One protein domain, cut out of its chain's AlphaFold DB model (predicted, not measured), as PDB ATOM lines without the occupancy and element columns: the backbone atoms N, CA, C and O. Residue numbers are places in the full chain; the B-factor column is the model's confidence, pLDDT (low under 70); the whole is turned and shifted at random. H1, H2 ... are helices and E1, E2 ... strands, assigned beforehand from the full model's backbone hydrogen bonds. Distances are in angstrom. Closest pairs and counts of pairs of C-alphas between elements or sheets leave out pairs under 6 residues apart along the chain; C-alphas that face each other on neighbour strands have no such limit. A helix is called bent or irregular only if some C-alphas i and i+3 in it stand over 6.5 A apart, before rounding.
ATOM      1  N   SER A  15     -42.058  59.321 204.237       91.12
ATOM      2  CA  SER A  15     -41.891  60.625 204.891       91.12
ATOM      3  C   SER A  15     -40.687  61.420 204.369       91.12
ATOM      4  O   SER A  15     -40.586  62.615 204.627       91.12
ATOM      5  N   GLY A  16     -39.756  60.756 203.679       92.44
ATOM      6  CA  GLY A  16     -38.393  61.220 203.447       92.44
ATOM      7  C   GLY A  16     -37.443  60.775 204.563       92.44
ATOM      8  O   GLY A  16     -37.864  60.461 205.680       92.44
ATOM      9  N   VAL A  17     -36.149  60.737 204.235       95.44
ATOM     10  CA  VAL A  17     -35.077  60.382 205.174       95.44
ATOM     11  C   VAL A  17     -34.714  61.595 206.022       95.44
ATOM     12  O   VAL A  17     -34.161  62.568 205.509       95.44
ATOM     13  N   GLU A  18     -34.927  61.489 207.329       97.25
ATOM     14  CA  GLU A  18     -34.556  62.516 208.294       97.25
ATOM     15  C   GLU A  18     -33.256  62.144 209.002       97.25
ATOM     16  O   GLU A  18     -33.099  61.039 209.523       97.25
ATOM     17  N   THR A  19     -32.297  63.068 209.031       97.69
ATOM     18  CA  THR A  19     -30.998  62.842 209.688       97.69
ATOM     19  C   THR A  19     -30.956  63.486 211.062       97.69
ATOM     20  O   THR A  19     -31.508  64.564 211.271       97.69
ATOM     21  N   PHE A  20     -30.253  62.858 211.999       97.88
ATOM     22  CA  PHE A  20     -30.060  63.403 213.337       97.88
ATOM     23  C   PHE A  20     -28.626  63.221 213.822       97.88
ATOM     24  O   PHE A  20     -27.911  62.289 213.440       97.88
ATOM     25  N   ASN A  21     -28.222  64.123 214.710       97.69
ATOM     26  CA  ASN A  21     -26.979  64.050 215.455       97.69
ATOM     27  C   ASN A  21     -27.202  64.710 216.816       97.69
ATOM     28  O   ASN A  21     -27.533  65.894 216.884       97.69
ATOM     29  N   GLY A  22     -27.051  63.937 217.882       97.88
ATOM     30  CA  GLY A  22     -27.352  64.368 219.236       97.88
ATOM     31  C   GLY A  22     -26.377  63.801 220.253       97.88
ATOM     32  O   GLY A  22     -25.615  62.872 219.972       97.88
ATOM     33  N   SER A  23     -26.406  64.359 221.461       97.50
ATOM     34  CA  SER A  23     -25.595  63.852 222.565       97.50
ATOM     35  C   SER A  23     -26.264  64.059 223.919       97.50
ATOM     36  O   SER A  23     -27.066  64.971 224.094       97.50
ATOM     37  N   ALA A  24     -25.906  63.211 224.876       98.06
ATOM     38  CA  ALA A  24     -26.277  63.337 226.278       98.06
ATOM     39  C   ALA A  24     -25.063  63.029 227.155       98.06
ATOM     40  O   ALA A  24     -24.186  62.255 226.767       98.06
ATOM     41  N   SER A  25     -24.999  63.617 228.347       97.62
ATOM     42  CA  SER A  25     -23.885  63.397 229.267       97.62
ATOM     43  C   SER A  25     -24.320  63.371 230.725       97.62
ATOM     44  O   SER A  25     -25.426  63.779 231.091       97.62
ATOM     45  N   VAL A  26     -23.431  62.844 231.560       98.44
ATOM     46  CA  VAL A  26     -23.541  62.836 233.013       98.44
ATOM     47  C   VAL A  26     -22.149  62.937 233.622       98.44
ATOM     48  O   VAL A  26     -21.193  62.344 233.117       98.44
ATOM     49  N   SER A  27     -22.046  63.655 234.735       98.00
ATOM     50  CA  SER A  27     -20.804  63.780 235.494       98.00
ATOM     51  C   SER A  27     -21.001  63.303 236.923       98.00
ATOM     52  O   SER A  27     -22.037  63.567 237.539       98.00
ATOM     53  N   ALA A  28     -19.998  62.616 237.461       98.31
ATOM     54  CA  ALA A  28     -19.961  62.196 238.856       98.31
ATOM     55  C   ALA A  28     -18.675  62.695 239.514       98.31
ATOM     56  O   ALA A  28     -17.601  62.636 238.915       98.31
ATOM     57  N   THR A  29     -18.781  63.149 240.762       97.94
ATOM     58  CA  THR A  29     -17.642  63.639 241.543       97.94
ATOM     59  C   THR A  29     -17.573  62.906 242.874       97.94
ATOM     60  O   THR A  29     -18.524  62.897 243.654       97.94
ATOM     61  N   ALA A  30     -16.430  62.286 243.139       97.06
ATOM     62  CA  ALA A  30     -16.089  61.711 244.427       97.06
ATOM     63  C   ALA A  30     -15.154  62.672 245.161       97.06
ATOM     64  O   ALA A  30     -14.051  62.897 244.679       97.06
ATOM     65  N   THR A  31     -15.562  63.194 246.321       95.88
ATOM     66  CA  THR A  31     -14.705  64.003 247.207       95.88
ATOM     67  C   THR A  31     -14.499  63.257 248.515       95.88
ATOM     68  O   THR A  31     -15.459  62.905 249.193       95.88
ATOM     69  N   SER A  32     -13.242  62.974 248.855       92.81
ATOM     70  CA  SER A  32     -12.824  62.230 250.052       92.81
ATOM     71  C   SER A  32     -13.539  60.885 250.249       92.81
ATOM     72  O   SER A  32     -13.640  60.382 251.365       92.81
ATOM     73  N   GLN A  33     -13.988  60.270 249.153       95.19
ATOM     74  CA  GLN A  33     -14.671  58.979 249.127       95.19
ATOM     75  C   GLN A  33     -14.115  58.090 248.014       95.19
ATOM     76  O   GLN A  33     -13.630  58.591 247.002       95.19
ATOM     77  N   LEU A  34     -14.160  56.768 248.209       95.88
ATOM     78  CA  LEU A  34     -13.593  55.811 247.251       95.88
ATOM     79  C   LEU A  34     -14.325  55.833 245.912       95.88
ATOM     80  O   LEU A  34     -13.700  55.668 244.872       95.88
ATOM     81  N   SER A  35     -15.636  56.053 245.928       97.06
ATOM     82  CA  SER A  35     -16.445  56.078 244.720       97.06
ATOM     83  C   SER A  35     -17.662  56.969 244.887       97.06
ATOM     84  O   SER A  35     -18.215  57.071 245.981       97.06
ATOM     85  N   ALA A  36     -18.104  57.562 243.786       98.06
ATOM     86  CA  ALA A  36     -19.361  58.289 243.706       98.06
ATOM     87  C   ALA A  36     -19.969  58.081 242.329       98.06
ATOM     88  O   ALA A  36     -19.248  58.155 241.333       98.06
ATOM     89  N   SER A  37     -21.277  57.869 242.273       97.94
ATOM     90  CA  SER A  37     -21.998  57.685 241.018       97.94
ATOM     91  C   SER A  37     -23.053  58.762 240.847       97.94
ATOM     92  O   SER A  37     -23.634  59.239 241.820       97.94
ATOM     93  N   ASN A  38     -23.314  59.118 239.599       98.31
ATOM     94  CA  ASN A  38     -24.417  59.978 239.212       98.31
ATOM     95  C   ASN A  38     -25.073  59.416 237.949       98.31
ATOM     96  O   ASN A  38     -24.455  58.638 237.214       98.31
ATOM     97  N   ASN A  39     -26.323  59.787 237.700       98.00
ATOM     98  CA  ASN A  39     -27.053  59.366 236.514       98.00
ATOM     99  C   ASN A  39     -27.837  60.524 235.891       98.00
ATOM    100  O   ASN A  39     -28.196  61.488 236.559       98.00
ATOM    101  N   ASN A  40     -28.075  60.398 234.594       97.62
ATOM    102  CA  ASN A  40     -28.963  61.238 233.807       97.62
ATOM    103  C   ASN A  40     -29.886  60.311 233.004       97.62
ATOM    104  O   ASN A  40     -29.869  60.274 231.776       97.62
ATOM    105  N   ASN A  41     -30.595  59.443 233.726       96.69
ATOM    106  CA  ASN A  41     -31.450  58.424 233.127       96.69
ATOM    107  C   ASN A  41     -32.582  59.057 232.310       96.69
ATOM    108  O   ASN A  41     -33.123  60.096 232.684       96.69
ATOM    109  N   ASN A  42     -32.969  58.387 231.225       96.38
ATOM    110  CA  ASN A  42     -33.927  58.869 230.227       96.38
ATOM    111  C   ASN A  42     -33.507  60.176 229.540       96.38
ATOM    112  O   ASN A  42     -34.364  60.896 229.028       96.38
ATOM    113  N   ALA A  43     -32.208  60.496 229.501       97.00
ATOM    114  CA  ALA A  43     -31.758  61.683 228.791       97.00
ATOM    115  C   ALA A  43     -32.126  61.581 227.307       97.00
ATOM    116  O   ALA A  43     -31.830  60.574 226.648       97.00
ATOM    117  N   SER A  44     -32.767  62.635 226.803       96.88
ATOM    118  CA  SER A  44     -33.033  62.804 225.379       96.88
ATOM    119  C   SER A  44     -31.723  63.066 224.649       96.88
ATOM    120  O   SER A  44     -30.910  63.880 225.091       96.88
ATOM    121  N   VAL A  45     -31.517  62.349 223.550       97.56
ATOM    122  CA  VAL A  45     -30.368  62.527 222.663       97.56
ATOM    123  C   VAL A  45     -30.790  63.312 221.430       97.56
ATOM    124  O   VAL A  45     -30.105  64.256 221.045       97.56
ATOM    125  N   ALA A  46     -31.918  62.935 220.830       97.56
ATOM    126  CA  ALA A  46     -32.503  63.615 219.685       97.56
ATOM    127  C   ALA A  46     -34.010  63.339 219.604       97.56
ATOM    128  O   ALA A  46     -34.490  62.306 220.072       97.56
ATOM    129  N   THR A  47     -34.725  64.241 218.941       97.19
ATOM    130  CA  THR A  47     -36.099  64.029 218.480       97.19
ATOM    131  C   THR A  47     -36.104  64.214 216.971       97.19
ATOM    132  O   THR A  47     -35.557  65.199 216.477       97.19
ATOM    133  N   VAL A  48     -36.680  63.255 216.252       97.62
ATOM    134  CA  VAL A  48     -36.808  63.284 214.793       97.62
ATOM    135  C   VAL A  48     -38.279  63.416 214.440       97.62
ATOM    136  O   VAL A  48     -39.076  62.579 214.853       97.62
ATOM    137  N   SER A  49     -38.630  64.446 213.679       97.25
ATOM    138  CA  SER A  49     -39.999  64.684 213.226       97.25
ATOM    139  C   SER A  49     -40.186  64.088 211.832       97.25
ATOM    140  O   SER A  49     -39.582  64.560 210.876       97.25
ATOM    141  N   LEU A  50     -41.010  63.049 211.717       97.19
ATOM    142  CA  LEU A  50     -41.297  62.352 210.461       97.19
ATOM    143  C   LEU A  50     -42.564  62.936 209.831       97.19
ATOM    144  O   LEU A  50     -43.582  63.032 210.512       97.19
ATOM    145  N   GLY A  51     -42.520  63.323 208.555       97.00
ATOM    146  CA  GLY A  51     -43.700  63.830 207.842       97.00
ATOM    147  C   GLY A  51     -44.817  62.790 207.765       97.00
ATOM    148  O   GLY A  51     -44.542  61.628 207.500       97.00
ATOM    149  N   GLN A  52     -46.063  63.200 208.004       97.62
ATOM    150  CA  GLN A  52     -47.229  62.312 207.975       97.62
ATOM    151  C   GLN A  52     -47.663  61.922 206.551       97.62
ATOM    152  O   GLN A  52     -47.387  62.617 205.573       97.62
ATOM    153  N   PHE A  53     -48.382  60.804 206.449       98.31
ATOM    154  CA  PHE A  53     -49.013  60.328 205.227       98.31
ATOM    155  C   PHE A  53     -50.198  61.217 204.821       98.31
ATOM    156  O   PHE A  53     -51.084  61.509 205.630       98.31
ATOM    157  N   ASP A  54     -50.244  61.587 203.540       96.81
ATOM    158  CA  ASP A  54     -51.364  62.308 202.939       96.81
ATOM    159  C   ASP A  54     -52.515  61.341 202.627       96.81
ATOM    160  O   ASP A  54     -52.469  60.576 201.660       96.81
ATOM    161  N   GLY A  55     -53.576  61.413 203.433       96.31
ATOM    162  CA  GLY A  55     -54.774  60.585 203.284       96.31
ATOM    163  C   GLY A  55     -55.525  60.765 201.961       96.31
ATOM    164  O   GLY A  55     -56.376  59.945 201.651       96.31
ATOM    165  N   SER A  56     -55.222  61.793 201.157       95.44
ATOM    166  CA  SER A  56     -55.809  61.945 199.819       95.44
ATOM    167  C   SER A  56     -55.257  60.953 198.788       95.44
ATOM    168  O   SER A  56     -55.870  60.755 197.734       95.44
ATOM    169  N   LEU A  57     -54.111  60.323 199.081       95.25
ATOM    170  CA  LEU A  57     -53.496  59.307 198.227       95.25
ATOM    171  C   LEU A  57     -54.234  57.963 198.294       95.25
ATOM    172  O   LEU A  57     -54.184  57.192 197.333       95.25
ATOM    173  N   GLY A  58     -54.898  57.670 199.414       96.44
ATOM    174  CA  GLY A  58     -55.557  56.395 199.652       96.44
ATOM    175  C   GLY A  58     -55.692  56.041 201.130       96.44
ATOM    176  O   GLY A  58     -55.387  56.841 202.010       96.44
ATOM    177  N   VAL A  59     -56.117  54.807 201.391       97.44
ATOM    178  CA  VAL A  59     -56.255  54.239 202.732       97.44
ATOM    179  C   VAL A  59     -54.904  53.732 203.229       97.44
ATOM    180  O   VAL A  59     -54.322  52.826 202.625       97.44
ATOM    181  N   LEU A  60     -54.402  54.289 204.333       97.88
ATOM    182  CA  LEU A  60     -53.141  53.859 204.945       97.88
ATOM    183  C   LEU A  60     -53.321  52.488 205.610       97.88
ATOM    184  O   LEU A  60     -54.134  52.335 206.517       97.88
ATOM    185  N   THR A  61     -52.536  51.493 205.201       96.44
ATOM    186  CA  THR A  61     -52.642  50.105 205.684       96.44
ATOM    187  C   THR A  61     -51.466  49.670 206.551       96.44
ATOM    188  O   THR A  61     -51.585  48.692 207.288       96.44
ATOM    189  N   GLY A  62     -50.345  50.392 206.511       96.25
ATOM    190  CA  GLY A  62     -49.184  50.088 207.340       96.25
ATOM    191  C   GLY A  62     -48.155  51.209 207.379       96.25
ATOM    192  O   GLY A  62     -48.025  51.985 206.434       96.25
ATOM    193  N   VAL A  63     -47.397  51.255 208.472       97.75
ATOM    194  CA  VAL A  63     -46.230  52.128 208.634       97.75
ATOM    195  C   VAL A  63     -45.051  51.277 209.085       97.75
ATOM    196  O   VAL A  63     -45.187  50.472 210.007       97.75
ATOM    197  N   GLU A  64     -43.896  51.471 208.466       96.81
ATOM    198  CA  GLU A  64     -42.629  50.874 208.878       96.81
ATOM    199  C   GLU A  64     -41.614  51.974 209.189       96.81
ATOM    200  O   GLU A  64     -41.385  52.863 208.375       96.81
ATOM    201  N   LEU A  65     -40.997  51.912 210.367       97.31
ATOM    202  CA  LEU A  65     -39.921  52.817 210.759       97.31
ATOM    203  C   LEU A  65     -38.572  52.162 210.479       97.31
ATOM    204  O   LEU A  65     -38.303  51.058 210.962       97.31
ATOM    205  N   GLN A  66     -37.712  52.864 209.744       96.94
ATOM    206  CA  GLN A  66     -36.366  52.415 209.398       96.94
ATOM    207  C   GLN A  66     -35.316  53.323 210.031       96.94
ATOM    208  O   GLN A  66     -35.071  54.437 209.573       96.94
ATOM    209  N   LEU A  67     -34.678  52.836 211.094       97.75
ATOM    210  CA  LEU A  67     -33.563  53.499 211.756       97.75
ATOM    211  C   LEU A  67     -32.242  52.907 211.260       97.75
ATOM    212  O   LEU A  67     -31.968  51.721 211.463       97.75
ATOM    213  N   ASN A  68     -31.376  53.756 210.716       97.50
ATOM    214  CA  ASN A  68     -29.979  53.431 210.447       97.50
ATOM    215  C   ASN A  68     -29.091  54.393 211.234       97.50
ATOM    216  O   ASN A  68     -29.026  55.584 210.936       97.50
ATOM    217  N   SER A  69     -28.450  53.911 212.293       97.56
ATOM    218  CA  SER A  69     -27.748  54.779 213.229       97.56
ATOM    219  C   SER A  69     -26.613  54.079 213.959       97.56
ATOM    220  O   SER A  69     -26.540  52.852 214.057       97.56
ATOM    221  N   SER A  70     -25.718  54.891 214.510       96.56
ATOM    222  CA  SER A  70     -24.649  54.411 215.370       96.56
ATOM    223  C   SER A  70     -24.425  55.342 216.549       96.56
ATOM    224  O   SER A  70     -24.597  56.560 216.464       96.56
ATOM    225  N   ARG A  71     -24.022  54.734 217.657       95.62
ATOM    226  CA  ARG A  71     -23.697  55.409 218.904       95.62
ATOM    227  C   ARG A  71     -22.219  55.261 219.229       95.62
ATOM    228  O   ARG A  71     -21.667  54.168 219.117       95.62
ATOM    229  N   THR A  72     -21.621  56.330 219.738       95.31
ATOM    230  CA  THR A  72     -20.305  56.331 220.384       95.31
ATOM    231  C   THR A  72     -20.417  56.850 221.811       95.31
ATOM    232  O   THR A  72     -21.368  57.542 222.178       95.31
ATOM    233  N   GLN A  73     -19.459  56.470 222.645       95.12
ATOM    234  CA  GLN A  73     -19.362  56.909 224.032       95.12
ATOM    235  C   GLN A  73     -17.978  57.442 224.307       95.12
ATOM    236  O   GLN A  73     -17.019  56.943 223.726       95.12
ATOM    237  N   SER A  74     -17.878  58.405 225.210       96.25
ATOM    238  CA  SER A  74     -16.605  58.928 225.682       96.25
ATOM    239  C   SER A  74     -16.625  59.036 227.195       96.25
ATOM    240  O   SER A  74     -17.623  59.448 227.785       96.25
ATOM    241  N   VAL A  75     -15.508  58.679 227.814       97.62
ATOM    242  CA  VAL A  75     -15.247  58.928 229.228       97.62
ATOM    243  C   VAL A  75     -13.976  59.753 229.357       97.62
ATOM    244  O   VAL A  75     -12.990  59.506 228.673       97.62
ATOM    245  N   ASP A  76     -14.009  60.758 230.214       97.94
ATOM    246  CA  ASP A  76     -12.862  61.590 230.556       97.94
ATOM    247  C   ASP A  76     -12.978  62.016 232.014       97.94
ATOM    248  O   ASP A  76     -14.004  61.808 232.673       97.94
ATOM    249  N   GLY A  77     -11.916  62.584 232.564       97.44
ATOM    250  CA  GLY A  77     -12.014  63.092 233.914       97.44
ATOM    251  C   GLY A  77     -10.758  63.736 234.443       97.44
ATOM    252  O   GLY A  77      -9.729  63.848 233.777       97.44
ATOM    253  N   THR A  78     -10.883  64.194 235.682       97.56
ATOM    254  CA  THR A  78      -9.818  64.854 236.424       97.56
ATOM    255  C   THR A  78      -9.766  64.358 237.854       97.56
ATOM    256  O   THR A  78     -10.769  63.975 238.452       97.56
ATOM    257  N   GLY A  79      -8.567  64.353 238.414       96.69
ATOM    258  CA  GLY A  79      -8.307  63.978 239.789       96.69
ATOM    259  C   GLY A  79      -7.536  65.079 240.476       96.69
ATOM    260  O   GLY A  79      -6.707  65.737 239.848       96.69
ATOM    261  N   TYR A  80      -7.772  65.256 241.768       95.31
ATOM    262  CA  TYR A  80      -6.971  66.142 242.597       95.31
ATOM    263  C   TYR A  80      -6.705  65.549 243.974       95.31
ATOM    264  O   TYR A  80      -7.466  64.728 244.488       95.31
ATOM    265  N   LYS A  81      -5.622  65.994 244.604       94.19
ATOM    266  CA  LYS A  81      -5.390  65.785 246.031       94.19
ATOM    267  C   LYS A  81      -4.609  66.928 246.650       94.19
ATOM    268  O   LYS A  81      -3.781  67.559 245.991       94.19
ATOM    269  N   TYR A  82      -4.799  67.082 247.950       89.50
ATOM    270  CA  TYR A  82      -3.865  67.761 248.835       89.50
ATOM    271  C   TYR A  82      -2.951  66.718 249.505       89.50
ATOM    272  O   TYR A  82      -3.326  65.552 249.589       89.50
ATOM    273  N   ASN A  83      -1.737  67.120 249.903       84.06
ATOM    274  CA  ASN A  83      -0.687  66.382 250.641       84.06
ATOM    275  C   ASN A  83      -0.987  64.921 251.053       84.06
ATOM    276  O   ASN A  83      -1.989  64.621 251.701       84.06
ATOM    277  N   GLY A  84      -0.030  64.016 250.834       84.62
ATOM    278  CA  GLY A  84      -0.078  62.654 251.369       84.62
ATOM    279  C   GLY A  84       0.282  61.579 250.349       84.62
ATOM    280  O   GLY A  84       0.963  61.842 249.349       84.62
ATOM    281  N   ALA A  85      -0.177  60.355 250.625       86.94
ATOM    282  CA  ALA A  85       0.105  59.165 249.829       86.94
ATOM    283  C   ALA A  85      -0.265  59.340 248.347       86.94
ATOM    284  O   ALA A  85      -1.139  60.136 247.983       86.94
ATOM    285  N   GLY A  86       0.428  58.592 247.487       90.50
ATOM    286  CA  GLY A  86       0.054  58.492 246.081       90.50
ATOM    287  C   GLY A  86      -1.298  57.792 245.930       90.50
ATOM    288  O   GLY A  86      -1.617  56.895 246.710       90.50
ATOM    289  N   LYS A  87      -2.097  58.211 244.951       93.50
ATOM    290  CA  LYS A  87      -3.397  57.594 244.644       93.50
ATOM    291  C   LYS A  87      -3.740  57.745 243.169       93.50
ATOM    292  O   LYS A  87      -3.153  58.581 242.492       93.50
ATOM    293  N   THR A  88      -4.696  56.963 242.693       95.31
ATOM    294  CA  THR A  88      -5.188  57.027 241.314       95.31
ATOM    295  C   THR A  88      -6.618  57.540 241.326       95.31
ATOM    296  O   THR A  88      -7.444  57.025 242.081       95.31
ATOM    297  N   ALA A  89      -6.891  58.549 240.507       96.75
ATOM    298  CA  ALA A  89      -8.239  58.983 240.168       96.75
ATOM    299  C   ALA A  89      -8.637  58.335 238.841       96.75
ATOM    300  O   ALA A  89      -7.814  58.213 237.941       96.75
ATOM    301  N   SER A  90      -9.864  57.852 238.737       96.69
ATOM    302  CA  SER A  90     -10.365  57.151 237.555       96.69
ATOM    303  C   SER A  90     -11.882  57.251 237.499       96.69
ATOM    304  O   SER A  90     -12.524  57.789 238.407       96.69
ATOM    305  N   GLY A  91     -12.478  56.721 236.441       96.88
ATOM    306  CA  GLY A  91     -13.920  56.615 236.378       96.88
ATOM    307  C   GLY A  91     -14.394  55.685 235.281       96.88
ATOM    308  O   GLY A  91     -13.617  55.193 234.466       96.88
ATOM    309  N   SER A  92     -15.691  55.436 235.286       96.94
ATOM    310  CA  SER A  92     -16.377  54.638 234.276       96.94
ATOM    311  C   SER A  92     -17.763  55.201 234.018       96.94
ATOM    312  O   SER A  92     -18.279  55.987 234.814       96.94
ATOM    313  N   GLY A  93     -18.385  54.781 232.926       97.12
ATOM    314  CA  GLY A  93     -19.794  55.025 232.684       97.12
ATOM    315  C   GLY A  93     -20.433  53.944 231.831       97.12
ATOM    316  O   GLY A  93     -19.754  53.096 231.247       97.12
ATOM    317  N   THR A  94     -21.761  53.955 231.811       96.62
ATOM    318  CA  THR A  94     -22.583  52.979 231.091       96.62
ATOM    319  C   THR A  94     -23.804  53.656 230.495       96.62
ATOM    320  O   THR A  94     -24.394  54.530 231.138       96.62
ATOM    321  N   SER A  95     -24.240  53.225 229.309       96.88
ATOM    322  CA  SER A  95     -25.560  53.618 228.804       96.88
ATOM    323  C   SER A  95     -26.274  52.564 227.960       96.88
ATOM    324  O   SER A  95     -25.650  51.725 227.306       96.88
ATOM    325  N   THR A  96     -27.604  52.651 227.958       96.44
ATOM    326  CA  THR A  96     -28.524  51.939 227.055       96.44
ATOM    327  C   THR A  96     -29.133  52.930 226.069       96.44
ATOM    328  O   THR A  96     -28.914  54.131 226.194       96.44
ATOM    329  N   ALA A  97     -29.758  52.450 224.996       97.25
ATOM    330  CA  ALA A  97     -30.413  53.307 224.004       97.25
ATOM    331  C   ALA A  97     -31.836  52.817 223.769       97.25
ATOM    332  O   ALA A  97     -32.090  51.614 223.842       97.25
ATOM    333  N   ALA A  98     -32.733  53.744 223.456       97.12
ATOM    334  CA  ALA A  98     -34.081  53.428 223.023       97.12
ATOM    335  C   ALA A  98     -34.578  54.420 221.970       97.12
ATOM    336  O   ALA A  98     -34.198  55.592 221.983       97.12
ATOM    337  N   LEU A  99     -35.438  53.926 221.085       97.38
ATOM    338  CA  LEU A  99     -36.239  54.695 220.138       97.38
ATOM    339  C   LEU A  99     -37.710  54.509 220.518       97.38
ATOM    340  O   LEU A  99     -38.144  53.379 220.736       97.38
ATOM    341  N   SER A 100     -38.475  55.595 220.587       96.75
ATOM    342  CA  SER A 100     -39.919  55.556 220.828       96.75
ATOM    343  C   SER A 100     -40.636  56.486 219.861       96.75
ATOM    344  O   SER A 100     -40.242  57.639 219.724       96.75
ATOM    345  N   ALA A 101     -41.703  56.000 219.242       96.88
ATOM    346  CA  ALA A 101     -42.642  56.770 218.429       96.88
ATOM    347  C   ALA A 101     -44.069  56.289 218.745       96.88
ATOM    348  O   ALA A 101     -44.245  55.374 219.556       96.88
ATOM    349  N   SER A 102     -45.101  56.887 218.149       95.75
ATOM    350  CA  SER A 102     -46.457  56.378 218.379       95.75
ATOM    351  C   SER A 102     -46.598  54.943 217.864       95.75
ATOM    352  O   SER A 102     -46.124  54.624 216.779       95.75
ATOM    353  N   GLY A 103     -47.190  54.045 218.655       93.62
ATOM    354  CA  GLY A 103     -47.357  52.632 218.281       93.62
ATOM    355  C   GLY A 103     -46.062  51.829 218.090       93.62
ATOM    356  O   GLY A 103     -46.125  50.714 217.576       93.62
ATOM    357  N   PHE A 104     -44.896  52.358 218.486       93.94
ATOM    358  CA  PHE A 104     -43.613  51.663 218.366       93.94
ATOM    359  C   PHE A 104     -42.623  52.035 219.478       93.94
ATOM    360  O   PHE A 104     -42.403  53.205 219.792       93.94
ATOM    361  N   SER A 105     -41.931  51.032 220.020       94.25
ATOM    362  CA  SER A 105     -40.758  51.252 220.868       94.25
ATOM    363  C   SER A 105     -39.711  50.161 220.657       94.25
ATOM    364  O   SER A 105     -40.041  48.985 220.510       94.25
ATOM    365  N   ALA A 106     -38.439  50.551 220.667       94.94
ATOM    366  CA  ALA A 106     -37.304  49.641 220.602       94.94
ATOM    367  C   ALA A 106     -36.262  50.001 221.657       94.94
ATOM    368  O   ALA A 106     -35.890  51.164 221.816       94.94
ATOM    369  N   ALA A 107     -35.754  48.979 222.341       94.88
ATOM    370  CA  ALA A 107     -34.604  49.080 223.226       94.88
ATOM    371  C   ALA A 107     -33.400  48.393 222.574       94.88
ATOM    372  O   ALA A 107     -33.498  47.265 222.093       94.88
ATOM    373  N   PHE A 108     -32.249  49.061 222.588       94.12
ATOM    374  CA  PHE A 108     -31.021  48.551 221.988       94.12
ATOM    375  C   PHE A 108     -30.111  47.962 223.064       94.12
ATOM    376  O   PHE A 108     -29.643  48.669 223.964       94.12
ATOM    377  N   ALA A 109     -29.863  46.659 222.945       84.56
ATOM    378  CA  ALA A 109     -28.992  45.881 223.814       84.56
ATOM    379  C   ALA A 109     -27.754  45.374 223.046       84.56
ATOM    380  O   ALA A 109     -27.827  45.187 221.830       84.56
ATOM    381  N   PRO A 110     -26.634  45.097 223.740       86.12
ATOM    382  CA  PRO A 110     -26.407  45.313 225.170       86.12
ATOM    383  C   PRO A 110     -26.160  46.793 225.518       86.12
ATOM    384  O   PRO A 110     -25.941  47.635 224.648       86.12
ATOM    385  N   ALA A 111     -26.173  47.109 226.817       90.69
ATOM    386  CA  ALA A 111     -25.606  48.367 227.299       90.69
ATOM    387  C   ALA A 111     -24.120  48.432 226.919       90.69
ATOM    388  O   ALA A 111     -23.417  47.422 226.983       90.69
ATOM    389  N   ILE A 112     -23.634  49.616 226.562       92.38
ATOM    390  CA  ILE A 112     -22.203  49.823 226.329       92.38
ATOM    391  C   ILE A 112     -21.640  50.501 227.581       92.38
ATOM    392  O   ILE A 112     -22.273  51.399 228.150       92.38
ATOM    393  N   ALA A 113     -20.479  50.022 228.012       93.25
ATOM    394  CA  ALA A 113     -19.735  50.515 229.158       93.25
ATOM    395  C   ALA A 113     -18.351  50.980 228.705       93.25
ATOM    396  O   ALA A 113     -17.740  50.327 227.859       93.25
ATOM    397  N   GLN A 114     -17.850  52.071 229.281       94.44
ATOM    398  CA  GLN A 114     -16.485  52.553 229.068       94.44
ATOM    399  C   GLN A 114     -15.826  52.893 230.400       94.44
ATOM    400  O   GLN A 114     -16.457  53.448 231.301       94.44
ATOM    401  N   SER A 115     -14.546  52.561 230.521       93.94
ATOM    402  CA  SER A 115     -13.707  52.883 231.674       93.94
ATOM    403  C   SER A 115     -12.563  53.781 231.235       93.94
ATOM    404  O   SER A 115     -11.879  53.457 230.264       93.94
ATOM    405  N   GLY A 116     -12.334  54.868 231.965       91.62
ATOM    406  CA  GLY A 116     -11.184  55.726 231.729       91.62
ATOM    407  C   GLY A 116      -9.895  55.058 232.196       91.62
ATOM    408  O   GLY A 116      -9.904  54.261 233.137       91.62
ATOM    409  N   SER A 117      -8.772  55.411 231.567       90.50
ATOM    410  CA  SER A 117      -7.449  54.885 231.941       90.50
ATOM    411  C   SER A 117      -7.008  55.326 233.346       90.50
ATOM    412  O   SER A 117      -6.166  54.680 233.975       90.50
ATOM    413  N   GLY A 118      -7.634  56.390 233.859       93.12
ATOM    414  CA  GLY A 118      -7.315  57.011 235.135       93.12
ATOM    415  C   GLY A 118      -6.004  57.791 235.090       93.12
ATOM    416  O   GLY A 118      -5.246  57.753 234.125       93.12
ATOM    417  N   CYS A 119      -5.718  58.522 236.161       95.12
ATOM    418  CA  CYS A 119      -4.486  59.274 236.306       95.12
ATOM    419  C   CYS A 119      -3.891  59.116 237.706       95.12
ATOM    420  O   CYS A 119      -4.587  59.106 238.727       95.12
ATOM    421  N   GLY A 120      -2.567  58.972 237.747       94.38
ATOM    422  CA  GLY A 120      -1.808  58.866 238.986       94.38
ATOM    423  C   GLY A 120      -1.527  60.238 239.593       94.38
ATOM    424  O   GLY A 120      -0.931  61.105 238.962       94.38
ATOM    425  N   LEU A 121      -1.893  60.408 240.858       93.19
ATOM    426  CA  LEU A 121      -1.526  61.540 241.698       93.19
ATOM    427  C   LEU A 121      -0.338  61.123 242.569       93.19
ATOM    428  O   LEU A 121      -0.497  60.359 243.525       93.19
ATOM    429  N   ALA A 122       0.856  61.615 242.241       90.25
ATOM    430  CA  ALA A 122       2.104  61.217 242.894       90.25
ATOM    431  C   ALA A 122       2.121  61.507 244.408       90.25
ATOM    432  O   ALA A 122       1.508  62.459 244.893       90.25
ATOM    433  N   MET A 123       2.852  60.695 245.173       88.62
ATOM    434  CA  MET A 123       3.104  60.947 246.597       88.62
ATOM    435  C   MET A 123       3.813  62.296 246.794       88.62
ATOM    436  O   MET A 123       4.707  62.638 246.027       88.62
ATOM    437  N   GLY A 124       3.447  63.047 247.836       80.69
ATOM    438  CA  GLY A 124       4.114  64.315 248.151       80.69
ATOM    439  C   GLY A 124       3.730  64.861 249.522       80.69
ATOM    440  O   GLY A 124       2.588  64.705 249.955       80.69
ATOM    441  N   MET A 125       4.690  65.481 250.210       70.25
ATOM    442  CA  MET A 125       4.510  66.002 251.574       70.25
ATOM    443  C   MET A 125       3.850  67.391 251.607       70.25
ATOM    444  O   MET A 125       3.279  67.757 252.631       70.25
ATOM    445  N   THR A 126       3.879  68.141 250.500       75.19
ATOM    446  CA  THR A 126       3.266  69.471 250.362       75.19
ATOM    447  C   THR A 126       2.729  69.695 248.939       75.19
ATOM    448  O   THR A 126       3.307  69.204 247.971       75.19
ATOM    449  N   GLY A 127       1.635  70.453 248.810       81.19
ATOM    450  CA  GLY A 127       1.084  70.942 247.546       81.19
ATOM    451  C   GLY A 127      -0.243  70.313 247.098       81.19
ATOM    452  O   GLY A 127      -0.619  69.207 247.491       81.19
ATOM    453  N   TYR A 128      -0.943  71.065 246.245       90.94
ATOM    454  CA  TYR A 128      -2.067  70.599 245.433       90.94
ATOM    455  C   TYR A 128      -1.519  69.914 244.179       90.94
ATOM    456  O   TYR A 128      -0.691  70.490 243.472       90.94
ATOM    457  N   ILE A 129      -1.976  68.695 243.907       92.81
ATOM    458  CA  ILE A 129      -1.640  67.956 242.687       92.81
ATOM    459  C   ILE A 129      -2.943  67.642 241.971       92.81
ATOM    460  O   ILE A 129      -3.877  67.144 242.599       92.81
ATOM    461  N   SER A 130      -2.976  67.879 240.663       94.62
ATOM    462  CA  SER A 130      -4.077  67.484 239.793       94.62
ATOM    463  C   SER A 130      -3.581  66.714 238.580       94.62
ATOM    464  O   SER A 130      -2.451  66.904 238.132       94.62
ATOM    465  N   CYS A 131      -4.444  65.876 238.026       94.88
ATOM    466  CA  CYS A 131      -4.213  65.190 236.765       94.88
ATOM    467  C   CYS A 131      -5.520  65.051 235.981       94.88
ATOM    468  O   CYS A 131      -6.603  65.231 236.539       94.88
ATOM    469  N   GLY A 132      -5.405  64.757 234.688       96.25
ATOM    470  CA  GLY A 132      -6.527  64.441 233.807       96.25
ATOM    471  C   GLY A 132      -6.273  63.144 233.046       96.25
ATOM    472  O   GLY A 132      -5.125  62.709 232.936       96.25
ATOM    473  N   TRP A 133      -7.343  62.531 232.554       96.19
ATOM    474  CA  TRP A 133      -7.321  61.364 231.668       96.19
ATOM    475  C   TRP A 133      -8.429  61.482 230.621       96.19
ATOM    476  O   TRP A 133      -9.334  62.312 230.751       96.19
ATOM    477  N   GLY A 134      -8.353  60.634 229.600       93.50
ATOM    478  CA  GLY A 134      -9.262  60.664 228.468       93.50
ATOM    479  C   GLY A 134      -9.062  61.857 227.522       93.50
ATOM    480  O   GLY A 134      -8.082  62.601 227.638       93.50
ATOM    481  N   PRO A 135      -9.970  62.025 226.548       94.19
ATOM    482  CA  PRO A 135     -11.150  61.188 226.333       94.19
ATOM    483  C   PRO A 135     -10.793  59.780 225.839       94.19
ATOM    484  O   PRO A 135     -10.070  59.614 224.857       94.19
ATOM    485  N   GLU A 136     -11.321  58.757 226.506       95.69
ATOM    486  CA  GLU A 136     -11.350  57.391 225.997       95.69
ATOM    487  C   GLU A 136     -12.703  57.128 225.333       95.69
ATOM    488  O   GLU A 136     -13.746  57.144 225.991       95.69
ATOM    489  N   ALA A 137     -12.683  56.895 224.020       93.50
ATOM    490  CA  ALA A 137     -13.885  56.684 223.226       93.50
ATOM    491  C   ALA A 137     -14.122  55.203 222.900       93.50
ATOM    492  O   ALA A 137     -13.187  54.459 222.589       93.50
ATOM    493  N   SER A 138     -15.389  54.790 222.902       93.31
ATOM    494  CA  SER A 138     -15.806  53.490 222.382       93.31
ATOM    495  C   SER A 138     -15.689  53.442 220.859       93.31
ATOM    496  O   SER A 138     -15.781  54.460 220.170       93.31
ATOM    497  N   THR A 139     -15.622  52.236 220.299       92.69
ATOM    498  CA  THR A 139     -15.970  52.046 218.887       92.69
ATOM    499  C   THR A 139     -17.447  52.370 218.662       92.69
ATOM    500  O   THR A 139     -18.276  52.223 219.570       92.69
ATOM    501  N   ALA A 140     -17.792  52.789 217.444       93.94
ATOM    502  CA  ALA A 140     -19.183  52.979 217.057       93.94
ATOM    503  C   ALA A 140     -19.954  51.655 217.173       93.94
ATOM    504  O   ALA A 140     -19.498  50.615 216.699       93.94
ATOM    505  N   THR A 141     -21.116  51.697 217.816       95.06
ATOM    506  CA  THR A 141     -22.027  50.557 217.958       95.06
ATOM    507  C   THR A 141     -23.290  50.845 217.165       95.06
ATOM    508  O   THR A 141     -23.937  51.866 217.401       95.06
ATOM    509  N   ALA A 142     -23.627  49.967 216.222       95.31
ATOM    510  CA  ALA A 142     -24.828  50.113 215.409       95.31
ATOM    511  C   ALA A 142     -26.094  49.926 216.255       95.31
ATOM    512  O   ALA A 142     -26.160  49.057 217.123       95.31
ATOM    513  N   THR A 143     -27.106  50.731 215.961       95.88
ATOM    514  CA  THR A 143     -28.437  50.698 216.583       95.88
ATOM    515  C   THR A 143     -29.500  50.684 215.490       95.88
ATOM    516  O   THR A 143     -30.479  51.420 215.541       95.88
ATOM    517  N   ASN A 144     -29.264  49.888 214.448       95.94
ATOM    518  CA  ASN A 144     -30.163  49.786 213.306       95.94
ATOM    519  C   ASN A 144     -31.403  48.976 213.685       95.94
ATOM    520  O   ASN A 144     -31.291  47.968 214.382       95.94
ATOM    521  N   THR A 145     -32.569  49.394 213.205       95.56
ATOM    522  CA  THR A 145     -33.802  48.615 213.333       95.56
ATOM    523  C   THR A 145     -34.774  48.964 212.220       95.56
ATOM    524  O   THR A 145     -34.853  50.114 211.798       95.56
ATOM    525  N   THR A 146     -35.544  47.968 211.803       95.12
ATOM    526  CA  THR A 146     -36.702  48.123 210.927       95.12
ATOM    527  C   THR A 146     -37.876  47.471 211.630       95.12
ATOM    528  O   THR A 146     -37.752  46.329 212.078       95.12
ATOM    529  N   ALA A 147     -38.977  48.196 211.793       92.44
ATOM    530  CA  ALA A 147     -40.128  47.669 212.509       92.44
ATOM    531  C   ALA A 147     -41.436  48.316 212.067       92.44
ATOM    532  O   ALA A 147     -41.500  49.520 211.818       92.44
ATOM    533  N   SER A 148     -42.487  47.503 212.034       94.94
ATOM    534  CA  SER A 148     -43.846  47.964 211.791       94.94
ATOM    535  C   SER A 148     -44.421  48.657 213.028       94.94
ATOM    536  O   SER A 148     -44.186  48.229 214.160       94.94
ATOM    537  N   VAL A 149     -45.195  49.710 212.793       96.12
ATOM    538  CA  VAL A 149     -46.036  50.365 213.801       96.12
ATOM    539  C   VAL A 149     -47.278  49.510 214.052       96.12
ATOM    540  O   VAL A 149     -47.787  48.869 213.129       96.12
ATOM    541  N   ASP A 150     -47.784  49.506 215.287       95.31
ATOM    542  CA  ASP A 150     -49.063  48.864 215.595       95.31
ATOM    543  C   ASP A 150     -50.204  49.450 214.743       95.31
ATOM    544  O   ASP A 150     -50.390  50.667 214.651       95.31
ATOM    545  N   SER A 151     -51.009  48.566 214.156       92.12
ATOM    546  CA  SER A 151     -52.227  48.909 213.420       92.12
ATOM    547  C   SER A 151     -53.180  49.846 214.180       92.12
ATOM    548  O   SER A 151     -53.842  50.671 213.553       92.12
ATOM    549  N   SER A 152     -53.227  49.789 215.518       95.25
ATOM    550  CA  SER A 152     -54.062  50.693 216.324       95.25
ATOM    551  C   SER A 152     -53.614  52.156 216.281       95.25
ATOM    552  O   SER A 152     -54.382  53.040 216.652       95.25
ATOM    553  N   ASN A 153     -52.380  52.417 215.845       97.00
ATOM    554  CA  ASN A 153     -51.745  53.733 215.853       97.00
ATOM    555  C   ASN A 153     -51.556  54.328 214.455       97.00
ATOM    556  O   ASN A 153     -50.971  55.400 214.333       97.00
ATOM    557  N   LEU A 154     -52.064  53.693 213.391       97.06
ATOM    558  CA  LEU A 154     -51.897  54.206 212.024       97.06
ATOM    559  C   LEU A 154     -52.452  55.628 211.856       97.06
ATOM    560  O   LEU A 154     -51.857  56.433 211.147       97.06
ATOM    561  N   ASN A 155     -53.542  55.969 212.554       97.88
ATOM    562  CA  ASN A 155     -54.134  57.311 212.514       97.88
ATOM    563  C   ASN A 155     -53.178  58.413 213.006       97.88
ATOM    564  O   ASN A 155     -53.294  59.547 212.548       97.88
ATOM    565  N   ASP A 156     -52.222  58.094 213.884       97.56
ATOM    566  CA  ASP A 156     -51.237  59.069 214.371       97.56
ATOM    567  C   ASP A 156     -50.282  59.513 213.253       97.56
ATOM    568  O   ASP A 156     -49.690  60.587 213.319       97.56
ATOM    569  N   TYR A 157     -50.158  58.704 212.201       97.94
ATOM    570  CA  TYR A 157     -49.262  58.917 211.071       97.94
ATOM    571  C   TYR A 157     -49.935  59.561 209.857       97.94
ATOM    572  O   TYR A 157     -49.308  59.649 208.808       97.94
ATOM    573  N   VAL A 158     -51.178  60.028 209.981       97.88
ATOM    574  CA  VAL A 158     -51.956  60.612 208.879       97.88
ATOM    575  C   VAL A 158     -52.168  62.102 209.118       97.88
ATOM    576  O   VAL A 158     -52.575  62.507 210.206       97.88
ATOM    577  N   GLY A 159     -51.952  62.917 208.087       96.12
ATOM    578  CA  GLY A 159     -52.221  64.351 208.129       96.12
ATOM    579  C   GLY A 159     -51.176  65.181 207.396       96.12
ATOM    580  O   GLY A 159     -50.434  64.694 206.552       96.12
ATOM    581  N   ASN A 160     -51.127  66.468 207.739       92.75
ATOM    582  CA  ASN A 160     -50.246  67.457 207.113       92.75
ATOM    583  C   ASN A 160     -49.113  67.905 208.057       92.75
ATOM    584  O   ASN A 160     -48.464  68.919 207.799       92.75
ATOM    585  N   GLY A 161     -48.941  67.216 209.189       94.88
ATOM    586  CA  GLY A 161     -47.967  67.536 210.226       94.88
ATOM    587  C   GLY A 161     -46.837  66.515 210.285       94.88
ATOM    588  O   GLY A 161     -46.416  65.958 209.269       94.88
ATOM    589  N   SER A 162     -46.348  66.274 211.500       95.62
ATOM    590  CA  SER A 162     -45.270  65.329 211.768       95.62
ATOM    591  C   SER A 162     -45.563  64.426 212.962       95.62
ATOM    592  O   SER A 162     -46.268  64.819 213.891       95.62
ATOM    593  N   VAL A 163     -44.965  63.235 212.954       96.38
ATOM    594  CA  VAL A 163     -44.902  62.332 214.106       96.38
ATOM    595  C   VAL A 163     -43.493  62.359 214.661       96.38
ATOM    596  O   VAL A 163     -42.531  62.082 213.945       96.38
ATOM    597  N   ASP A 164     -43.370  62.672 215.944       96.88
ATOM    598  CA  ASP A 164     -42.073  62.709 216.601       96.88
ATOM    599  C   ASP A 164     -41.634  61.315 217.051       96.88
ATOM    600  O   ASP A 164     -42.372  60.561 217.691       96.88
ATOM    601  N   ALA A 165     -40.375  61.010 216.767       97.19
ATOM    602  CA  ALA A 165     -39.672  59.843 217.247       97.19
ATOM    603  C   ALA A 165     -38.529  60.286 218.171       97.19
ATOM    604  O   ALA A 165     -37.627  61.026 217.778       97.19
ATOM    605  N   SER A 166     -38.575  59.845 219.424       97.31
ATOM    606  CA  SER A 166     -37.617  60.222 220.462       97.31
ATOM    607  C   SER A 166     -36.519  59.176 220.607       97.31
ATOM    608  O   SER A 166     -36.796  57.997 220.841       97.31
ATOM    609  N   LEU A 167     -35.266  59.622 220.536       97.94
ATOM    610  CA  LEU A 167     -34.073  58.828 220.803       97.94
ATOM    611  C   LEU A 167     -33.543  59.175 222.190       97.94
ATOM    612  O   LEU A 167     -33.166  60.317 222.459       97.94
ATOM    613  N   THR A 168     -33.511  58.193 223.084       97.62
ATOM    614  CA  THR A 168     -33.175  58.403 224.498       97.62
ATOM    615  C   THR A 168     -32.113  57.430 224.989       97.62
ATOM    616  O   THR A 168     -31.829  56.400 224.370       97.62
ATOM    617  N   THR A 169     -31.536  57.753 226.144       96.88
ATOM    618  CA  THR A 169     -30.690  56.847 226.927       96.88
ATOM    619  C   THR A 169     -31.420  56.448 228.214       96.88
ATOM    620  O   THR A 169     -31.306  57.148 229.221       96.88
ATOM    621  N   PRO A 170     -32.199  55.344 228.226       96.81
ATOM    622  CA  PRO A 170     -32.981  54.952 229.405       96.81
ATOM    623  C   PRO A 170     -32.130  54.840 230.672       96.81
ATOM    624  O   PRO A 170     -32.508  55.325 231.736       96.81
ATOM    625  N   SER A 171     -30.929  54.281 230.536       96.06
ATOM    626  CA  SER A 171     -29.881  54.355 231.547       96.06
ATOM    627  C   SER A 171     -28.697  55.154 231.016       96.06
ATOM    628  O   SER A 171     -28.179  54.837 229.942       96.06
ATOM    629  N   LEU A 172     -28.219  56.115 231.800       97.69
ATOM    630  CA  LEU A 172     -27.001  56.873 231.535       97.69
ATOM    631  C   LEU A 172     -26.359  57.215 232.876       97.69
ATOM    632  O   LEU A 172     -26.895  58.017 233.635       97.69
ATOM    633  N   SER A 173     -25.223  56.598 233.185       97.81
ATOM    634  CA  SER A 173     -24.575  56.761 234.486       97.81
ATOM    635  C   SER A 173     -23.067  56.852 234.375       97.81
ATOM    636  O   SER A 173     -22.467  56.198 233.526       97.81
ATOM    637  N   ALA A 174     -22.467  57.603 235.294       98.25
ATOM    638  CA  ALA A 174     -21.027  57.673 235.488       98.25
ATOM    639  C   ALA A 174     -20.663  57.388 236.944       98.25
ATOM    640  O   ALA A 174     -21.442  57.668 237.856       98.25
ATOM    641  N   THR A 175     -19.466  56.853 237.158       98.25
ATOM    642  CA  THR A 175     -18.894  56.564 238.472       98.25
ATOM    643  C   THR A 175     -17.462  57.069 238.525       98.25
ATOM    644  O   THR A 175     -16.610  56.585 237.783       98.25
ATOM    645  N   ALA A 176     -17.192  58.032 239.402       97.94
ATOM    646  CA  ALA A 176     -15.840  58.456 239.748       97.94
ATOM    647  C   ALA A 176     -15.261  57.512 240.803       97.94
ATOM    648  O   ALA A 176     -15.988  57.015 241.665       97.94
ATOM    649  N   THR A 177     -13.956  57.259 240.758       97.12
ATOM    650  CA  THR A 177     -13.277  56.333 241.669       97.12
ATOM    651  C   THR A 177     -11.903  56.857 242.071       97.12
ATOM    652  O   THR A 177     -11.106  57.276 241.234       97.12
ATOM    653  N   LEU A 178     -11.612  56.784 243.367       95.50
ATOM    654  CA  LEU A 178     -10.294  56.976 243.955       95.50
ATOM    655  C   LEU A 178      -9.775  55.634 244.471       95.50
ATOM    656  O   LEU A 178     -10.493  54.903 245.149       95.50
ATOM    657  N   SER A 179      -8.496  55.338 244.236       95.06
ATOM    658  CA  SER A 179      -7.883  54.106 244.754       95.06
ATOM    659  C   SER A 179      -7.761  54.074 246.287       95.06
ATOM    660  O   SER A 179      -7.632  53.004 246.874       95.06
ATOM    661  N   THR A 180      -7.772  55.239 246.947       90.75
ATOM    662  CA  THR A 180      -7.751  55.380 248.410       90.75
ATOM    663  C   THR A 180      -8.189  56.779 248.853       90.75
ATOM    664  O   THR A 180      -7.890  57.784 248.199       90.75
ATOM    665  N   THR A 181      -8.835  56.869 250.016       87.69
ATOM    666  CA  THR A 181      -9.211  58.129 250.682       87.69
ATOM    667  C   THR A 181      -8.232  58.552 251.773       87.69
ATOM    668  O   THR A 181      -8.440  59.577 252.409       87.69
ATOM    669  N   MET A 182      -7.142  57.806 251.986       82.94
ATOM    670  CA  MET A 182      -6.140  58.168 252.989       82.94
ATOM    671  C   MET A 182      -5.504  59.532 252.687       82.94
ATOM    672  O   MET A 182      -5.210  59.851 251.527       82.94
ATOM    673  N   GLY A 183      -5.225  60.287 253.752       79.06
ATOM    674  CA  GLY A 183      -4.580  61.598 253.698       79.06
ATOM    675  C   GLY A 183      -5.563  62.760 253.832       79.06
ATOM    676  O   GLY A 183      -6.602  62.638 254.474       79.06
ATOM    677  N   GLN A 184      -5.176  63.901 253.268       86.12
ATOM    678  CA  GLN A 184      -6.014  65.096 253.166       86.12
ATOM    679  C   GLN A 184      -7.109  64.917 252.100       86.12
ATOM    680  O   GLN A 184      -7.183  63.883 251.430       86.12
ATOM    681  N   GLU A 185      -7.944  65.945 251.932       90.88
ATOM    682  CA  GLU A 185      -8.989  65.965 250.913       90.88
ATOM    683  C   GLU A 185      -8.430  65.635 249.518       90.88
ATOM    684  O   GLU A 185      -7.351  66.073 249.103       90.88
ATOM    685  N   SER A 186      -9.180  64.825 248.783       93.81
ATOM    686  CA  SER A 186      -8.878  64.464 247.403       93.81
ATOM    687  C   SER A 186     -10.166  64.234 246.650       93.81
ATOM    688  O   SER A 186     -11.146  63.810 247.261       93.81
ATOM    689  N   GLY A 187     -10.153  64.433 245.340       95.19
ATOM    690  CA  GLY A 187     -11.320  64.171 244.528       95.19
ATOM    691  C   GLY A 187     -11.019  63.570 243.170       95.19
ATOM    692  O   GLY A 187      -9.890  63.592 242.681       95.19
ATOM    693  N   SER A 188     -12.063  63.004 242.585       97.12
ATOM    694  CA  SER A 188     -12.097  62.491 241.224       97.12
ATOM    695  C   SER A 188     -13.407  62.937 240.598       97.12
ATOM    696  O   SER A 188     -14.468  62.682 241.161       97.12
ATOM    697  N   THR A 189     -13.338  63.570 239.439       97.75
ATOM    698  CA  THR A 189     -14.492  63.918 238.614       97.75
ATOM    699  C   THR A 189     -14.397  63.127 237.326       97.75
ATOM    700  O   THR A 189     -13.357  63.140 236.675       97.75
ATOM    701  N   VAL A 190     -15.477  62.449 236.961       98.19
ATOM    702  CA  VAL A 190     -15.623  61.780 235.670       98.19
ATOM    703  C   VAL A 190     -16.745  62.452 234.894       98.19
ATOM    704  O   VAL A 190     -17.787  62.773 235.470       98.19
ATOM    705  N   ASN A 191     -16.537  62.633 233.598       98.00
ATOM    706  CA  ASN A 191     -17.572  62.968 232.639       98.00
ATOM    707  C   ASN A 191     -17.770  61.762 231.730       98.00
ATOM    708  O   ASN A 191     -16.810  61.132 231.287       98.00
ATOM    709  N   TYR A 192     -19.024  61.429 231.473       98.12
ATOM    710  CA  TYR A 192     -19.392  60.376 230.549       98.12
ATOM    711  C   TYR A 192     -20.419  60.919 229.571       98.12
ATOM    712  O   TYR A 192     -21.452  61.453 229.983       98.12
ATOM    713  N   SER A 193     -20.133  60.794 228.282       97.19
ATOM    714  CA  SER A 193     -20.989  61.280 227.209       97.19
ATOM    715  C   SER A 193     -21.324  60.177 226.217       97.19
ATOM    716  O   SER A 193     -20.566  59.230 225.995       97.19
ATOM    717  N   VAL A 194     -22.506  60.307 225.633       97.38
ATOM    718  CA  VAL A 194     -23.030  59.472 224.562       97.38
ATOM    719  C   VAL A 194     -23.307  60.390 223.388       97.38
ATOM    720  O   VAL A 194     -24.036  61.366 223.549       97.38
ATOM    721  N   SER A 195     -22.784  60.048 222.217       96.75
ATOM    722  CA  SER A 195     -23.161  60.669 220.950       96.75
ATOM    723  C   SER A 195     -23.920  59.653 220.107       96.75
ATOM    724  O   SER A 195     -23.527  58.487 220.029       96.75
ATOM    725  N   TRP A 196     -25.013  60.079 219.484       97.69
ATOM    726  CA  TRP A 196     -25.832  59.236 218.619       97.69
ATOM    727  C   TRP A 196     -26.174  59.999 217.350       97.69
ATOM    728  O   TRP A 196     -26.714  61.104 217.398       97.69
ATOM    729  N   GLN A 197     -25.861  59.392 216.214       97.75
ATOM    730  CA  GLN A 197     -26.133  59.954 214.903       97.75
ATOM    731  C   GLN A 197     -26.673  58.886 213.959       97.75
ATOM    732  O   GLN A 197     -26.352  57.699 214.088       97.75
ATOM    733  N   GLY A 198     -27.458  59.315 212.982       98.06
ATOM    734  CA  GLY A 198     -28.021  58.422 211.983       98.06
ATOM    735  C   GLY A 198     -29.128  59.074 211.177       98.06
ATOM    736  O   GLY A 198     -29.227  60.298 211.102       98.06
ATOM    737  N   SER A 199     -29.957  58.222 210.590       97.94
ATOM    738  CA  SER A 199     -31.156  58.602 209.868       97.94
ATOM    739  C   SER A 199     -32.349  57.744 210.271       97.94
ATOM    740  O   SER A 199     -32.187  56.573 210.628       97.94
ATOM    741  N   LEU A 200     -33.535  58.330 210.188       97.75
ATOM    742  CA  LEU A 200     -34.816  57.684 210.419       97.75
ATOM    743  C   LEU A 200     -35.774  58.056 209.284       97.75
ATOM    744  O   LEU A 200     -35.801  59.198 208.839       97.75
ATOM    745  N   GLU A 201     -36.554  57.088 208.827       97.19
ATOM    746  CA  GLU A 201     -37.562  57.264 207.780       97.19
ATOM    747  C   GLU A 201     -38.810  56.452 208.146       97.19
ATOM    748  O   GLU A 201     -38.692  55.375 208.741       97.19
ATOM    749  N   ALA A 202     -39.992  56.965 207.803       97.50
ATOM    750  CA  ALA A 202     -41.236  56.208 207.819       97.50
ATOM    751  C   ALA A 202     -41.629  55.824 206.389       97.50
ATOM    752  O   ALA A 202     -41.785  56.687 205.524       97.50
ATOM    753  N   LEU A 203     -41.827  54.528 206.157       97.38
ATOM    754  CA  LEU A 203     -42.400  53.992 204.930       97.38
ATOM    755  C   LEU A 203     -43.882  53.702 205.145       97.38
ATOM    756  O   LEU A 203     -44.264  52.973 206.059       97.38
ATOM    757  N   TYR A 204     -44.712  54.252 204.271       97.44
ATOM    758  CA  TYR A 204     -46.163  54.149 204.306       97.44
ATOM    759  C   TYR A 204     -46.636  53.168 203.250       97.44
ATOM    760  O   TYR A 204     -46.395  53.389 202.067       97.44
ATOM    761  N   SER A 205     -47.332  52.115 203.669       97.00
ATOM    762  CA  SER A 205     -48.057  51.209 202.776       97.00
ATOM    763  C   SER A 205     -49.521  51.620 202.720       97.00
ATOM    764  O   SER A 205     -50.134  51.831 203.766       97.00
ATOM    765  N   TYR A 206     -50.088  51.742 201.523       96.94
ATOM    766  CA  TYR A 206     -51.464  52.194 201.334       96.94
ATOM    767  C   TYR A 206     -52.141  51.526 200.134       96.94
ATOM    768  O   TYR A 206     -51.489  50.967 199.250       96.94
ATOM    769  N   LEU A 207     -53.468  51.591 200.102       96.75
ATOM    770  CA  LEU A 207     -54.288  51.218 198.951       96.75
ATOM    771  C   LEU A 207     -55.011  52.453 198.431       96.75
ATOM    772  O   LEU A 207     -55.397  53.314 199.210       96.75
ATOM    773  N   LEU A 208     -55.230  52.550 197.123       97.00
ATOM    774  CA  LEU A 208     -56.088  53.582 196.548       97.00
ATOM    775  C   LEU A 208     -57.499  53.465 197.137       97.00
ATOM    776  O   LEU A 208     -57.992  52.350 197.320       97.00
TER     777      LEU A 208
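AT A GLANCE: This is residues 15 to 208 of the 358 residues of the protein "PEP-CTERM sorting domain-containing protein" of Gammaproteobacteria bacterium HGW-Gammaproteobacteria-10 (UniProt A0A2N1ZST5). The model is a long, thin rod of strands, in which two twisted sheets lie face to face along the rod, E1, E4, E8, E9 and E12 in one and E2, E3, E5, E6, E7, E10 and E11 in the other. The long strands E4 and E12 run side by side along most of the rod, and the short helix H1 packs across E4 near one end. The printed part has 194 residues with one named helix and twelve named strands, in the order E1 to E9, H1, E10 to E12; both sheets are branched, with antiparallel neighbours, and the class is mostly strand. The whole is loose, with a radius of gyration of the C-alphas of 22.5 A, and spans 83 by 25 by 23 A.

IN THESE COORDINATES: E1, residues 18 to 31, begins with C-alpha 18 at (-34.556, 62.516, 208.294) and is 43.7 A long from first to last C-alpha. E2, residues 35 to 39, and E3, residues 43 to 51, follow. E4, residues 59 to 84, is the longest strand, 74.8 A from C-alpha 59 at (-56.255, 54.239, 202.732) to C-alpha 84 at (-0.078, 62.654, 251.369). E5, residues 87 to 101, is 47.2 A long, and E6, residues 104 to 115, is 32.8 A long. After E7, residues 119 to 121, comes E8, residues 124 to 137, 31.7 A long, which bends by 92 degrees at residue 127. E9 is residues 145 to 148, H1 residues 151 to 157, E10 residues 162 to 169 and E11 residues 172 to 178. E12, residues 186 to 207, is 67.7 A long and ends with C-alpha 207 at (-54.288, 51.218, 198.951).

HOW THE PARTS SIT: In the sheet of seven strands, E5 has E6 and E7 on one side and E10 and E11 on the other side. E5 and E6 form a hairpin, with N 99 and O 106 2.9 A apart; N 87 of E5 and O 121 of E7 are 3.0 A apart. E5 also pairs with E10, N 98 to O 168 at 3.0 A, and with E11, N 92 to O 175 at 2.9 A. E10 runs on into E11 across a break of 2 residues, at 21 degrees. E3 is an edge strand beside E10, N 48 to O 165 at 2.9 A, and E2 an edge strand beside E11, N 38 to O 174 at 2.9 A. In the sheet of five, E4 has E8 and E9 on one side and E12 on the other side. N 79 and O 131 of E8 are 2.9 A apart, N 65 and O 147 of E9 2.8 A, and N 72 and O 195 of E12 2.9 A. E1 is an edge strand beside E12, with N 24 and O 194 2.9 A apart. Between the sheets, the closest C-alphas of E1 and E3 are those of Gly 22 and Val 45, 4.9 A apart; those of E4 and E5 are Gly 79 and Ala 89, 5.0 A apart. H1 is on the sheet of five at a height over the sheet of 8.0 A, only just over E4 with 3 of its 7 C-alphas; it runs across the strands, at 83 degrees to E4 on the local plane. The closest C-alphas of H1 and E4 are those of Leu 154 and Gly 62, 6.8 A apart. H1 only grazes the other sheet, with its residues 153 to 157. H1 is irregular, with C-alphas 152 and 155 7.6 A apart; 0 of its 3 O i to N i+4 pairs and 2 of its 4 O i to N i+3 pairs are within hydrogen-bond range.

THE WHOLE: The two C-alphas farthest apart are those of Met 125 and Leu 208, at 82.8 A. The printed part has no cut and no long link; the links E3 to E4, E8 to E9 and E11 to E12 are short, with 7 residues each, and the others are tight. The mean pLDDT of the printed part is 95.1, and no printed residue is under 70.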